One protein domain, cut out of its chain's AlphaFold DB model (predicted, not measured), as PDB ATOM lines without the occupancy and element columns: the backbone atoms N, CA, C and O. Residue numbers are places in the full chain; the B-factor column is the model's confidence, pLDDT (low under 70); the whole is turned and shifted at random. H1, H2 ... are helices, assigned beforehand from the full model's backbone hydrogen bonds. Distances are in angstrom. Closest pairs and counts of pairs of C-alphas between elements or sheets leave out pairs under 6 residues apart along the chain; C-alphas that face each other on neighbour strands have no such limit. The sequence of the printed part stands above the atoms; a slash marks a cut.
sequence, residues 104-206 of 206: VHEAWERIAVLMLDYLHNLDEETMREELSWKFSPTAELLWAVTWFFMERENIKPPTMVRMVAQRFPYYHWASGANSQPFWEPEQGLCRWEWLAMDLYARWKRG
ATOM      1  N   VAL A 104      17.124   0.280   1.204       87.38
ATOM      2  CA  VAL A 104      17.313   0.435   2.664       87.38
ATOM      3  C   VAL A 104      18.797   0.570   2.987       87.38
ATOM      4  O   VAL A 104      19.178   1.471   3.728       87.38
ATOM      5  N   HIS A 105      19.630  -0.242   2.338       83.81
ATOM      6  CA  HIS A 105      21.079  -0.173   2.463       83.81
ATOM      7  C   HIS A 105      21.630   1.210   2.079       83.81
ATOM      8  O   HIS A 105      22.278   1.853   2.896       83.81
ATOM      9  N   GLU A 106      21.298   1.737   0.897       88.94
ATOM     10  CA  GLU A 106      21.760   3.075   0.481       88.94
ATOM     11  C   GLU A 106      21.245   4.199   1.388       88.94
ATOM     12  O   GLU A 106      21.926   5.208   1.576       88.94
ATOM     13  N   ALA A 107      20.028   4.059   1.923       93.25
ATOM     14  CA  ALA A 107      19.501   5.020   2.884       93.25
ATOM     15  C   ALA A 107      20.313   4.980   4.182       93.25
ATOM     16  O   ALA A 107      20.670   6.036   4.699       93.25
ATOM     17  N   TRP A 108      20.637   3.781   4.675       94.50
ATOM     18  CA  TRP A 108      21.455   3.608   5.868       94.50
ATOM     19  C   TRP A 108      22.860   4.169   5.692       94.50
ATOM     20  O   TRP A 108      23.298   4.916   6.553       94.50
ATOM     21  N   GLU A 109      23.529   3.914   4.566       92.81
ATOM     22  CA  GLU A 109      24.868   4.465   4.316       92.81
ATOM     23  C   GLU A 109      24.892   5.997   4.428       92.81
ATOM     24  O   GLU A 109      25.802   6.570   5.022       92.81
ATOM     25  N   ARG A 110      23.852   6.677   3.931       96.12
ATOM     26  CA  ARG A 110      23.730   8.141   4.051       96.12
ATOM     27  C   ARG A 110      23.421   8.587   5.478       96.12
ATOM     28  O   ARG A 110      23.979   9.576   5.941       96.12
ATOM     29  N   ILE A 111      22.532   7.873   6.167       95.88
ATOM     30  CA  ILE A 111      22.160   8.162   7.557       95.88
ATOM     31  C   ILE A 111      23.355   7.965   8.489       95.88
ATOM     32  O   ILE A 111      23.616   8.827   9.319       95.88
ATOM     33  N   ALA A 112      24.096   6.869   8.333       94.00
ATOM     34  CA  ALA A 112      25.251   6.545   9.154       94.00
ATOM     35  C   ALA A 112      26.303   7.655   9.084       94.00
ATOM     36  O   ALA A 112      26.779   8.085  10.123       94.00
ATOM     37  N   VAL A 113      26.599   8.181   7.888       95.12
ATOM     38  CA  VAL A 113      27.520   9.321   7.721       95.12
ATOM     39  C   VAL A 113      27.047  10.542   8.515       95.12
ATOM     40  O   VAL A 113      27.806  11.073   9.316       95.12
ATOM     41  N   LEU A 114      25.775  10.928   8.383       94.81
ATOM     42  CA  LEU A 114      25.214  12.062   9.132       94.81
ATOM     43  C   LEU A 114      25.278  11.858  10.649       94.81
ATOM     44  O   LEU A 114      25.527  12.797  11.402       94.81
ATOM     45  N   MET A 115      25.019  10.634  11.107       93.75
ATOM     46  CA  MET A 115      25.073  10.303  12.526       93.75
ATOM     47  C   MET A 115      26.512  10.281  13.044       93.75
ATOM     48  O   MET A 115      26.751  10.751  14.149       93.75
ATOM     49  N   LEU A 116      27.480   9.799  12.263       93.94
ATOM     50  CA  LEU A 116      28.899   9.854  12.623       93.94
ATOM     51  C   LEU A 116      29.394  11.297  12.718       93.94
ATOM     52  O   LEU A 116      30.058  11.635  13.694       93.94
ATOM     53  N   ASP A 117      29.001  12.158  11.778       92.94
ATOM     54  CA  ASP A 117      29.300  13.592  11.831       92.94
ATOM     55  C   ASP A 117      28.694  14.246  13.081       92.94
ATOM     56  O   ASP A 117      29.318  15.096  13.707       92.94
ATOM     57  N   TYR A 118      27.501  13.832  13.510       90.00
ATOM     58  CA  TYR A 118      26.906  14.291  14.770       90.00
ATOM     59  C   TYR A 118      27.680  13.793  16.009       90.00
ATOM     60  O   TYR A 118      27.849  14.542  16.971       90.00
ATOM     61  N   LEU A 119      28.197  12.563  15.977       91.62
ATOM     62  CA  LEU A 119      28.840  11.890  17.115       91.62
ATOM     63  C   LEU A 119      30.371  12.069  17.172       91.62
ATOM     64  O   LEU A 119      31.008  11.580  18.103       91.62
ATOM     65  N   HIS A 120      30.984  12.757  16.201       89.00
ATOM     66  CA  HIS A 120      32.443  12.756  16.006       89.00
ATOM     67  C   HIS A 120      33.270  13.253  17.204       89.00
ATOM     68  O   HIS A 120      34.403  12.813  17.376       89.00
ATOM     69  N   ASN A 121      32.721  14.151  18.028       87.56
ATOM     70  CA  ASN A 121      33.425  14.741  19.176       87.56
ATOM     71  C   ASN A 121      33.181  14.015  20.504       87.56
ATOM     72  O   ASN A 121      33.697  14.457  21.531       87.56
ATOM     73  N   LEU A 122      32.371  12.955  20.515       91.12
ATOM     74  CA  LEU A 122      32.116  12.205  21.739       91.12
ATOM     75  C   LEU A 122      33.335  11.356  22.103       91.12
ATOM     76  O   LEU A 122      34.011  10.821  21.227       91.12
ATOM     77  N   ASP A 123      33.611  11.212  23.396       93.56
ATOM     78  CA  ASP A 123      34.555  10.205  23.875       93.56
ATOM     79  C   ASP A 123      33.938   8.793  23.844       93.56
ATOM     80  O   ASP A 123      32.738   8.604  23.632       93.56
ATOM     81  N   GLU A 124      34.777   7.771  24.034       92.06
ATOM     82  CA  GLU A 124      34.349   6.370  23.946       92.06
ATOM     83  C   GLU A 124      33.306   5.991  25.008       92.06
ATOM     84  O   GLU A 124      32.451   5.144  24.741       92.06
ATOM     85  N   GLU A 125      33.360   6.595  26.197       92.88
ATOM     86  CA  GLU A 125      32.402   6.329  27.273       92.88
ATOM     87  C   GLU A 125      31.026   6.884  26.898       92.88
ATOM     88  O   GLU A 125      30.059   6.124  26.815       92.88
ATOM     89  N   THR A 126      30.967   8.162  26.525       91.75
ATOM     90  CA  THR A 126      29.748   8.848  26.082       91.75
ATOM     91  C   THR A 126      29.144   8.178  24.848       91.75
ATOM     92  O   THR A 126      27.935   7.978  24.766       91.75
ATOM     93  N   MET A 127      29.977   7.757  23.892       91.19
ATOM     94  CA  MET A 127      29.521   7.043  22.699       91.19
ATOM     95  C   MET A 127      28.869   5.695  23.044       91.19
ATOM     96  O   MET A 127      27.835   5.325  22.480       91.19
ATOM     97  N   ARG A 128      29.439   4.948  23.998       86.88
ATOM     98  CA  ARG A 128      28.830   3.702  24.484       86.88
ATOM     99  C   ARG A 128      27.522   3.966  25.214       86.88
ATOM    100  O   ARG A 128      26.589   3.187  25.040       86.88
ATOM    101  N   GLU A 129      27.428   5.026  26.010       87.81
ATOM    102  CA  GLU A 129      26.182   5.408  26.682       87.81
ATOM    103  C   GLU A 129      25.085   5.756  25.668       87.81
ATOM    104  O   GLU A 129      24.002   5.171  25.714       87.81
ATOM    105  N   GLU A 130      25.390   6.614  24.691       88.31
ATOM    106  CA  GLU A 130      24.471   7.002  23.617       88.31
ATOM    107  C   GLU A 130      23.964   5.798  22.810       88.31
ATOM    108  O   GLU A 130      22.795   5.761  22.431       88.31
ATOM    109  N   LEU A 131      24.796   4.785  22.563       86.06
ATOM    110  CA  LEU A 131      24.415   3.630  21.739       86.06
ATOM    111  C   LEU A 131      23.881   2.429  22.528       86.06
ATOM    112  O   LEU A 131      23.270   1.543  21.937       86.06
ATOM    113  N   SER A 132      24.075   2.383  23.848       79.38
ATOM    114  CA  SER A 132      23.561   1.300  24.703       79.38
ATOM    115  C   SER A 132      22.281   1.678  25.443       79.38
ATOM    116  O   SER A 132      21.455   0.811  25.750       79.38
ATOM    117  N   TRP A 133      22.070   2.967  25.715       82.19
ATOM    118  CA  TRP A 133      20.873   3.433  26.390       82.19
ATOM    119  C   TRP A 133      19.749   3.710  25.391       82.19
ATOM    120  O   TRP A 133      19.740   4.710  24.689       82.19
ATOM    121  N   LYS A 134      18.725   2.851  25.386       73.94
ATOM    122  CA  LYS A 134      17.551   2.936  24.489       73.94
ATOM    123  C   LYS A 134      16.749   4.251  24.520       73.94
ATOM    124  O   LYS A 134      15.865   4.416  23.684       73.94
ATOM    125  N   PHE A 135      16.991   5.124  25.497       78.19
ATOM    126  CA  PHE A 135      16.326   6.429  25.626       78.19
ATOM    127  C   PHE A 135      17.281   7.607  25.413       78.19
ATOM    128  O   PHE A 135      16.901   8.748  25.670       78.19
ATOM    129  N   SER A 136      18.507   7.339  24.964       85.75
ATOM    130  CA  SER A 136      19.417   8.390  24.543       85.75
ATOM    131  C   SER A 136      18.862   9.122  23.311       85.75
ATOM    132  O   SER A 136      18.058   8.561  22.550       85.75
ATOM    133  N   PRO A 137      19.310  10.362  23.066       85.81
ATOM    134  CA  PRO A 137      19.041  11.072  21.822       85.81
ATOM    135  C   PRO A 137      19.398  10.231  20.590       85.81
ATOM    136  O   PRO A 137      18.595  10.091  19.669       85.81
ATOM    137  N   THR A 138      20.570   9.594  20.581       89.19
ATOM    138  CA  THR A 138      20.997   8.776  19.439       89.19
ATOM    139  C   THR A 138      20.088   7.567  19.233       89.19
ATOM    140  O   THR A 138      19.703   7.264  18.100       89.19
ATOM    141  N   ALA A 139      19.664   6.912  20.315       84.56
ATOM    142  CA  ALA A 139      18.739   5.793  20.236       84.56
ATOM    143  C   ALA A 139      17.375   6.209  19.670       84.56
ATOM    144  O   ALA A 139      16.800   5.447  18.896       84.56
ATOM    145  N   GLU A 140      16.882   7.412  19.984       85.25
ATOM    146  CA  GLU A 140      15.639   7.958  19.422       85.25
ATOM    147  C   GLU A 140      15.696   8.028  17.880       85.25
ATOM    148  O   GLU A 140      14.763   7.584  17.205       85.25
ATOM    149  N   LEU A 141      16.815   8.501  17.306       89.31
ATOM    150  CA  LEU A 141      17.032   8.496  15.849       89.31
ATOM    151  C   LEU A 141      17.051   7.079  15.280       89.31
ATOM    152  O   LEU A 141      16.381   6.806  14.284       89.31
ATOM    153  N   LEU A 142      17.805   6.174  15.905       89.12
ATOM    154  CA  LEU A 142      17.925   4.793  15.440       89.12
ATOM    155  C   LEU A 142      16.580   4.055  15.481       89.12
ATOM    156  O   LEU A 142      16.286   3.250  14.593       89.12
ATOM    157  N   TRP A 143      15.730   4.354  16.467       85.19
ATOM    158  CA  TRP A 143      14.363   3.842  16.517       85.19
ATOM    159  C   TRP A 143      13.530   4.373  15.358       85.19
ATOM    160  O   TRP A 143      12.914   3.578  14.650       85.19
ATOM    161  N   ALA A 144      13.550   5.683  15.101       87.50
ATOM    162  CA  ALA A 144      12.844   6.255  13.956       87.50
ATOM    163  C   ALA A 144      13.289   5.602  12.632       87.50
ATOM    164  O   ALA A 144      12.447   5.174  11.840       87.50
ATOM    165  N   VAL A 145      14.599   5.440  12.420       90.75
ATOM    166  CA  VAL A 145      15.165   4.758  11.241       90.75
ATOM    167  C   VAL A 145      14.672   3.314  11.141       90.75
ATOM    168  O   VAL A 145      14.251   2.883  10.067       90.75
ATOM    169  N   THR A 146      14.657   2.591  12.262       86.62
ATOM    170  CA  THR A 146      14.138   1.220  12.334       86.62
ATOM    171  C   THR A 146      12.699   1.145  11.827       86.62
ATOM    172  O   THR A 146      12.405   0.293  10.988       86.62
ATOM    173  N   TRP A 147      11.826   2.064  12.248       84.25
ATOM    174  CA  TRP A 147      10.430   2.099  11.804       84.25
ATOM    175  C   TRP A 147      10.276   2.324  10.309       84.25
ATOM    176  O   TRP A 147       9.549   1.585   9.644       84.25
ATOM    177  N   PHE A 148      10.999   3.304   9.768       89.00
ATOM    178  CA  PHE A 148      10.991   3.559   8.333       89.00
ATOM    179  C   PHE A 148      11.465   2.340   7.541       89.00
ATOM    180  O   PHE A 148      10.884   2.015   6.508       89.00
ATOM    181  N   PHE A 149      12.501   1.644   8.009       87.88
ATOM    182  CA  PHE A 149      13.015   0.461   7.320       87.88
ATOM    183  C   PHE A 149      12.069  -0.732   7.429       87.88
ATOM    184  O   PHE A 149      11.857  -1.417   6.432       87.88
ATOM    185  N   MET A 150      11.451  -0.952   8.592       82.25
ATOM    186  CA  MET A 150      10.430  -1.990   8.751       82.25
ATOM    187  C   MET A 150       9.246  -1.766   7.806       82.25
ATOM    188  O   MET A 150       8.824  -2.710   7.144       82.25
ATOM    189  N   GLU A 151       8.752  -0.531   7.672       85.00
ATOM    190  CA  GLU A 151       7.672  -0.218   6.726       85.00
ATOM    191  C   GLU A 151       8.096  -0.454   5.270       85.00
ATOM    192  O   GLU A 151       7.361  -1.070   4.500       85.00
ATOM    193  N   ARG A 152       9.307  -0.024   4.888       84.81
ATOM    194  CA  ARG A 152       9.836  -0.209   3.522       84.81
ATOM    195  C   ARG A 152       9.996  -1.672   3.132       84.81
ATOM    196  O   ARG A 152       9.867  -1.999   1.956       84.81
ATOM    197  N   GLU A 153      10.284  -2.524   4.104       82.12
ATOM    198  CA  GLU A 153      10.461  -3.963   3.918       82.12
ATOM    199  C   GLU A 153       9.185  -4.759   4.219       82.12
ATOM    200  O   GLU A 153       9.206  -5.987   4.187       82.12
ATOM    201  N   ASN A 154       8.065  -4.072   4.485       76.75
ATOM    202  CA  ASN A 154       6.779  -4.679   4.817       76.75
ATOM    203  C   ASN A 154       6.860  -5.658   6.012       76.75
ATOM    204  O   ASN A 154       6.200  -6.699   6.044       76.75
ATOM    205  N   ILE A 155       7.690  -5.327   7.003       73.00
ATOM    206  CA  ILE A 155       7.847  -6.096   8.237       73.00
ATOM    207  C   ILE A 155       6.752  -5.680   9.218       73.00
ATOM    208  O   ILE A 155       6.623  -4.508   9.580       73.00
ATOM    209  N   LYS A 156       5.974  -6.658   9.694       64.56
ATOM    210  CA  LYS A 156       4.943  -6.421  10.705       64.56
ATOM    211  C   LYS A 156       5.591  -6.094  12.065       64.56
ATOM    212  O   LYS A 156       6.480  -6.836  12.489       64.56
ATOM    213  N   PRO A 157       5.148  -5.038  12.774       60.25
ATOM    214  CA  PRO A 157       5.629  -4.753  14.123       60.25
ATOM    215  C   PRO A 157       5.318  -5.900  15.110       60.25
ATOM    216  O   PRO A 157       4.315  -6.598  14.933       60.25
ATOM    217  N   PRO A 158       6.145  -6.100  16.151       54.44
ATOM    218  CA  PRO A 158       5.872  -7.045  17.242       54.44
ATOM    219  C   PRO A 158       4.547  -6.766  17.955       54.44
ATOM    220  O   PRO A 158       4.107  -5.630  18.023       54.44
ATOM    221  N   THR A 159       3.955  -7.782  18.589       46.31
ATOM    222  CA  THR A 159       2.707  -7.632  19.368       46.31
ATOM    223  C   THR A 159       2.907  -6.912  20.711       46.31
ATOM    224  O   THR A 159       1.977  -6.314  21.228       46.31
ATOM    225  N   MET A 160       4.110  -6.929  21.306       42.16
ATOM    226  CA  MET A 160       4.378  -6.225  22.573       42.16
ATOM    227  C   MET A 160       5.163  -4.929  22.363       42.16
ATOM    228  O   MET A 160       6.396  -4.898  22.430       42.16
ATOM    229  N   VAL A 161       4.426  -3.837  22.161       42.31
ATOM    230  CA  VAL A 161       4.941  -2.467  22.294       42.31
ATOM    231  C   VAL A 161       5.034  -2.161  23.781       42.31
ATOM    232  O   VAL A 161       4.031  -2.237  24.489       42.31
ATOM    233  N   ARG A 162       6.201  -1.758  24.288       38.19
ATOM    234  CA  ARG A 162       6.216  -0.968  25.526       38.19
ATOM    235  C   ARG A 162       6.399   0.475  25.101       38.19
ATOM    236  O   ARG A 162       7.364   0.802  24.437       38.19
ATOM    237  N   MET A 163       5.462   1.337  25.467       35.28
ATOM    238  CA  MET A 163       5.610   2.780  25.308       35.28
ATOM    239  C   MET A 163       6.285   3.349  26.559       35.28
ATOM    240  O   MET A 163       5.804   3.178  27.668       35.28
ATOM    241  N   VAL A 164       7.409   4.030  26.397       38.28
ATOM    242  CA  VAL A 164       8.161   4.815  27.399       38.28
ATOM    243  C   VAL A 164       8.895   5.928  26.642       38.28
ATOM    244  O   VAL A 164       9.791   5.691  25.847       38.28
ATOM    245  N   ALA A 165       8.513   7.158  26.950       35.31
ATOM    246  CA  ALA A 165       8.964   8.396  26.321       35.31
ATOM    247  C   ALA A 165       8.265   8.719  24.988       35.31
ATOM    248  O   ALA A 165       8.797   8.513  23.909       35.31
ATOM    249  N   GLN A 166       7.029   9.213  25.117       38.88
ATOM    250  CA  GLN A 166       6.403  10.391  24.474       38.88
ATOM    251  C   GLN A 166       6.719  10.829  23.014       38.88
ATOM    252  O   GLN A 166       6.143  11.835  22.608       38.88
ATOM    253  N   ARG A 167       7.576  10.176  22.213       51.19
ATOM    254  CA  ARG A 167       8.029  10.706  20.905       51.19
ATOM    255  C   ARG A 167       8.054   9.687  19.755       51.19
ATOM    256  O   ARG A 167       7.573  10.022  18.681       51.19
ATOM    257  N   PHE A 168       8.517   8.451  19.965       51.41
ATOM    258  CA  PHE A 168       8.444   7.350  18.984       51.41
ATOM    259  C   PHE A 168       8.234   6.008  19.710       51.41
ATOM    260  O   PHE A 168       8.751   5.836  20.818       51.41
ATOM    261  N   PRO A 169       7.471   5.047  19.153       54.09
ATOM    262  CA  PRO A 169       7.305   3.746  19.789       54.09
ATOM    263  C   PRO A 169       8.642   2.990  19.805       54.09
ATOM    264  O   PRO A 169       9.428   3.068  18.865       54.09
ATOM    265  N   TYR A 170       8.883   2.209  20.852       53.88
ATOM    266  CA  TYR A 170       9.895   1.152  20.848       53.88
ATOM    267  C   TYR A 170       9.233  -0.132  21.341       53.88
ATOM    268  O   TYR A 170       8.133  -0.127  21.895       53.88
ATOM    269  N   TYR A 171       9.887  -1.260  21.105       51.16
ATOM    270  CA  TYR A 171       9.333  -2.563  21.447       51.16
ATOM    271  C   TYR A 171      10.363  -3.374  22.221       51.16
ATOM    272  O   TYR A 171      11.563  -3.116  22.152       51.16
ATOM    273  N   HIS A 172       9.865  -4.339  22.990       40.38
ATOM    274  CA  HIS A 172      10.677  -5.393  23.595       40.38
ATOM    275  C   HIS A 172      10.221  -6.705  22.974       40.38
ATOM    276  O   HIS A 172       9.061  -7.087  23.121       40.38
ATOM    277  N   TRP A 173      11.120  -7.399  22.285       40.91
ATOM    278  CA  TRP A 173      10.828  -8.737  21.789       40.91
ATOM    279  C   TRP A 173      10.974  -9.730  22.940       40.91
ATOM    280  O   TRP A 173      12.051  -9.880  23.513       40.91
ATOM    281  N   ALA A 174       9.881 -10.396  23.317       37.09
ATOM    282  CA  ALA A 174       9.947 -11.510  24.256       37.09
ATOM    283  C   ALA A 174      10.372 -12.774  23.497       37.09
ATOM    284  O   ALA A 174       9.715 -13.179  22.539       37.09
ATOM    285  N   SER A 175      11.475 -13.391  23.919       38.88
ATOM    286  CA  SER A 175      11.997 -14.623  23.328       38.88
ATOM    287  C   SER A 175      10.981 -15.768  23.438       38.88
ATOM    288  O   SER A 175      10.657 -16.208  24.544       38.88
ATOM    289  N   GLY A 176      10.509 -16.281  22.300       39.25
ATOM    290  CA  GLY A 176       9.840 -17.578  22.198       39.25
ATOM    291  C   GLY A 176      10.861 -18.681  21.904       39.25
ATOM    292  O   GLY A 176      11.803 -18.467  21.148       39.25
ATOM    293  N   ALA A 177      10.675 -19.862  22.495       35.97
ATOM    294  CA  ALA A 177      11.665 -20.943  22.597       35.97
ATOM    295  C   ALA A 177      12.131 -21.619  21.283       35.97
ATOM    296  O   ALA A 177      12.824 -22.625  21.352       35.97
ATOM    297  N   ASN A 178      11.806 -21.095  20.101       42.22
ATOM    298  CA  ASN A 178      12.243 -21.643  18.815       42.22
ATOM    299  C   ASN A 178      12.612 -20.505  17.857       42.22
ATOM    300  O   ASN A 178      11.766 -20.035  17.102       42.22
ATOM    301  N   SER A 179      13.862 -20.046  17.872       36.31
ATOM    302  CA  SER A 179      14.399 -19.234  16.775       36.31
ATOM    303  C   SER A 179      15.922 -19.323  16.730       36.31
ATOM    304  O   SER A 179      16.588 -19.461  17.754       36.31
ATOM    305  N   GLN A 180      16.433 -19.346  15.500       34.84
ATOM    306  CA  GLN A 180      17.844 -19.366  15.131       34.84
ATOM    307  C   GLN A 180      18.664 -18.292  15.857       34.84
ATOM    308  O   GLN A 180      18.099 -17.298  16.320       34.84
ATOM    309  N   PRO A 181      19.991 -18.472  15.951       37.12
ATOM    310  CA  PRO A 181      20.839 -17.519  16.637       37.12
ATOM    311  C   PRO A 181      20.695 -16.079  16.105       37.12
ATOM    312  O   PRO A 181      20.770 -15.818  14.908       37.12
ATOM    313  N   PHE A 182      20.522 -15.160  17.053       39.97
ATOM    314  CA  PHE A 182      20.092 -13.756  16.957       39.97
ATOM    315  C   PHE A 182      20.969 -12.792  16.123       39.97
ATOM    316  O   PHE A 182      20.754 -11.584  16.174       39.97
ATOM    317  N   TRP A 183      21.978 -13.276  15.396       39.62
ATOM    318  CA  TRP A 183      22.965 -12.436  14.699       39.62
ATOM    319  C   TRP A 183      22.805 -12.392  13.175       39.62
ATOM    320  O   TRP A 183      23.653 -11.805  12.501       39.62
ATOM    321  N   GLU A 184      21.748 -12.982  12.611       35.53
ATOM    322  CA  GLU A 184      21.507 -12.903  11.169       35.53
ATOM    323  C   GLU A 184      20.676 -11.668  10.768       35.53
ATOM    324  O   GLU A 184      19.650 -11.376  11.389       35.53
ATOM    325  N   PRO A 185      21.086 -10.952   9.700       38.16
ATOM    326  CA  PRO A 185      20.468  -9.704   9.234       38.16
ATOM    327  C   PRO A 185      19.002  -9.833   8.770       38.16
ATOM    328  O   PRO A 185      18.356  -8.822   8.495       38.16
ATOM    329  N   GLU A 186      18.459 -11.050   8.715       42.66
ATOM    330  CA  GLU A 186      17.080 -11.345   8.306       42.66
ATOM    331  C   GLU A 186      16.069 -11.316   9.471       42.66
ATOM    332  O   GLU A 186      14.860 -11.323   9.238       42.66
ATOM    333  N   GLN A 187      16.515 -11.216  10.734       43.25
ATOM    334  CA  GLN A 187      15.606 -11.060  11.876       43.25
ATOM    335  C   GLN A 187      15.381  -9.583  12.229       43.25
ATOM    336  O   GLN A 187      16.194  -8.938  12.892       43.25
ATOM    337  N   GLY A 188      14.204  -9.058  11.877       44.66
ATOM    338  CA  GLY A 188      13.722  -7.717  12.248       44.66
ATOM    339  C   GLY A 188      13.490  -7.486  13.752       44.66
ATOM    340  O   GLY A 188      12.811  -6.526  14.112       44.66
ATOM    341  N   LEU A 189      14.022  -8.353  14.625       44.38
ATOM    342  CA  LEU A 189      13.774  -8.344  16.069       44.38
ATOM    343  C   LEU A 189      14.779  -7.491  16.866       44.38
ATOM    344  O   LEU A 189      14.483  -7.080  17.977       44.38
ATOM    345  N   CYS A 190      15.940  -7.150  16.301       57.41
ATOM    346  CA  CYS A 190      16.950  -6.319  16.977       57.41
ATOM    347  C   CYS A 190      17.562  -5.272  16.034       57.41
ATOM    348  O   CYS A 190      18.763  -5.001  16.042       57.41
ATOM    349  N   ARG A 191      16.743  -4.719  15.131       69.44
ATOM    350  CA  ARG A 191      17.236  -3.810  14.088       69.44
ATOM    351  C   ARG A 191      17.846  -2.536  14.668       69.44
ATOM    352  O   ARG A 191      18.850  -2.074  14.142       69.44
ATOM    353  N   TRP A 192      17.304  -2.023  15.770       77.44
ATOM    354  CA  TRP A 192      17.917  -0.910  16.487       77.44
ATOM    355  C   TRP A 192      19.307  -1.282  17.021       77.44
ATOM    356  O   TRP A 192      20.255  -0.544  16.764       77.44
ATOM    357  N   GLU A 193      19.456  -2.435  17.695       74.38
ATOM    358  CA  GLU A 193      20.755  -2.885  18.217       74.38
ATOM    359  C   GLU A 193      21.770  -3.046  17.086       74.38
ATOM    360  O   GLU A 193      22.927  -2.663  17.235       74.38
ATOM    361  N   TRP A 194      21.342  -3.595  15.946       79.94
ATOM    362  CA  TRP A 194      22.211  -3.749  14.786       79.94
ATOM    363  C   TRP A 194      22.689  -2.394  14.259       79.94
ATOM    364  O   TRP A 194      23.890  -2.214  14.064       79.94
ATOM    365  N   LEU A 195      21.779  -1.428  14.081       86.75
ATOM    366  CA  LEU A 195      22.135  -0.081  13.627       86.75
ATOM    367  C   LEU A 195      23.076   0.608  14.627       86.75
ATOM    368  O   LEU A 195      24.042   1.245  14.216       86.75
ATOM    369  N   ALA A 196      22.834   0.442  15.932       86.81
ATOM    370  CA  ALA A 196      23.691   0.975  16.988       86.81
ATOM    371  C   ALA A 196      25.096   0.351  16.952       86.81
ATOM    372  O   ALA A 196      26.099   1.063  17.008       86.81
ATOM    373  N   MET A 197      25.185  -0.972  16.805       83.12
ATOM    374  CA  MET A 197      26.455  -1.695  16.733       83.12
ATOM    375  C   MET A 197      27.240  -1.381  15.460       83.12
ATOM    376  O   MET A 197      28.460  -1.222  15.527       83.12
ATOM    377  N   ASP A 198      26.566  -1.272  14.315       86.88
ATOM    378  CA  ASP A 198      27.190  -0.856  13.059       86.88
ATOM    379  C   ASP A 198      27.735   0.574  13.177       86.88
ATOM    380  O   ASP A 198      28.897   0.823  12.857       86.88
ATOM    381  N   LEU A 199      26.947   1.495  13.739       91.19
ATOM    382  CA  LEU A 199      27.364   2.878  13.960       91.19
ATOM    383  C   LEU A 199      28.567   2.972  14.911       91.19
ATOM    384  O   LEU A 199      29.539   3.662  14.602       91.19
ATOM    385  N   TYR A 200      28.556   2.217  16.016       89.31
ATOM    386  CA  TYR A 200      29.695   2.114  16.933       89.31
ATOM    387  C   TYR A 200      30.948   1.574  16.233       89.31
ATOM    388  O   TYR A 200      32.048   2.110  16.392       89.31
ATOM    389  N   ALA A 201      30.795   0.513  15.436       86.44
ATOM    390  CA  ALA A 201      31.897  -0.101  14.711       86.44
ATOM    391  C   ALA A 201      32.502   0.846  13.666       86.44
ATOM    392  O   ALA A 201      33.721   0.837  13.492       86.44
ATOM    393  N   ARG A 202      31.679   1.655  12.987       92.31
ATOM    394  CA  ARG A 202      32.141   2.689  12.052       92.31
ATOM    395  C   ARG A 202      32.877   3.808  12.778       92.31
ATOM    396  O   ARG A 202      34.010   4.094  12.417       92.31
ATOM    397  N   TRP A 203      32.292   4.356  13.843       93.38
ATOM    398  CA  TRP A 203      32.916   5.416  14.640       93.38
ATOM    399  C   TRP A 203      34.291   5.008  15.174       93.38
ATOM    400  O   TRP A 203      35.257   5.756  15.068       93.38
ATOM    401  N   LYS A 204      34.417   3.768  15.664       89.62
ATOM    402  CA  LYS A 204      35.687   3.238  16.174       89.62
ATOM    403  C   LYS A 204      36.781   3.114  15.102       89.62
ATOM    404  O   LYS A 204      37.957   3.019  15.450       89.62
ATOM    405  N   ARG A 205      36.419   3.043  13.815       88.38
ATOM    406  CA  ARG A 205      37.373   2.883  12.704       88.38
ATOM    407  C   ARG A 205      37.951   4.209  12.200       88.38
ATOM    408  O   ARG A 205      39.051   4.156  11.655       88.38
ATOM    409  N   GLY A 206      37.270   5.336  12.429       73.25
ATOM    410  CA  GLY A 206      37.630   6.645  11.871       73.25
ATOM    411  C   GLY A 206      37.107   6.810  10.455       73.25
ATOM    412  O   GLY A 206      37.748   6.267   9.529       73.25
TER     413      GLY A 206
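What this domain is: This is residues 104 to 206 of the 206 residues of an uncharacterized protein of Proteobacteria bacterium (UniProt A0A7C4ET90). A cluster of four helices has H4 slanting across two antiparallel helices, H1 and H3, from H3 at its first residues to H1 at its last, while H2 lies side by side with H4. From the end of H3, a long stretch without a named element, residues 153 to 190, swings away in a wide loop before the chain returns to form H4; within it residues 161 to 162 pair briefly with 170 to 171, antiparallel. There are 103 printed residues with four named helices, H1, H2, H3 and H4 in chain order, and no named strand; the class is all helix. The whole is compact, with a radius of gyration of the C-alphas of 14.0 A and spans of 40 by 29 by 25 A.

How they stand to each other: H1, residues 104 to 119, and H3, residues 137 to 152, run opposite ways at a shallow tilt of 8 degrees. They are close but not clearly touching; their closest C-alphas, of Val 104 and Phe 149, are 6.3 A apart. H2, residues 124 to 132, touches H3 only at the corner by their link, the closest C-alphas being those of Glu 130 and Thr 138, 5.7 A. The hub is H4, residues 191 to 203, which touches H1, H2 and H3. H3 touches H4 with residues 139 to 146 alone, closest at the C-alphas of Leu 142 and Trp 192, 5.8 A, at a steep tilt of 57 degrees, opposite ways. H2 and H4 touch at a shallow tilt of 16 degrees, opposite ways, with the C-alphas of Leu 131 and Ala 196 closest at 5.5 A. H1 touches H4 with residues 112 to 116 alone, closest at the C-alphas of Leu 116 and Trp 203, 6.3 A, at a steep tilt of 55 degrees, the same way. The helix packing is mostly crossed, but only just: 1 of these 3 pairs with H4 is at a shallow tilt. In H1, H2, H3 and H4 every O i to N i+4 pair is within hydrogen-bond range.

Where its parts are: H1 begins at C-alpha 104, (17.313, 0.435, 2.664), and is 21.7 A long from first to last C-alpha. H2 has 9 residues and is 11.9 A long. H3 is 23.4 A long and ends at C-alpha 152, (9.836, -0.209, 3.522). H4 is 18.2 A long and ends at C-alpha 203, (32.916, 5.416, 14.640).

The domain as a whole: The two C-alphas farthest apart, those of Asn 121 and Asn 178, are 42.1 A apart. The printed part has no cut. The links H1 to H2 and H2 to H3 are tight; the link H3 to H4, 38 residues, is long. The mean pLDDT of the printed part is 72.3, and residues 156 to 191 are under 70.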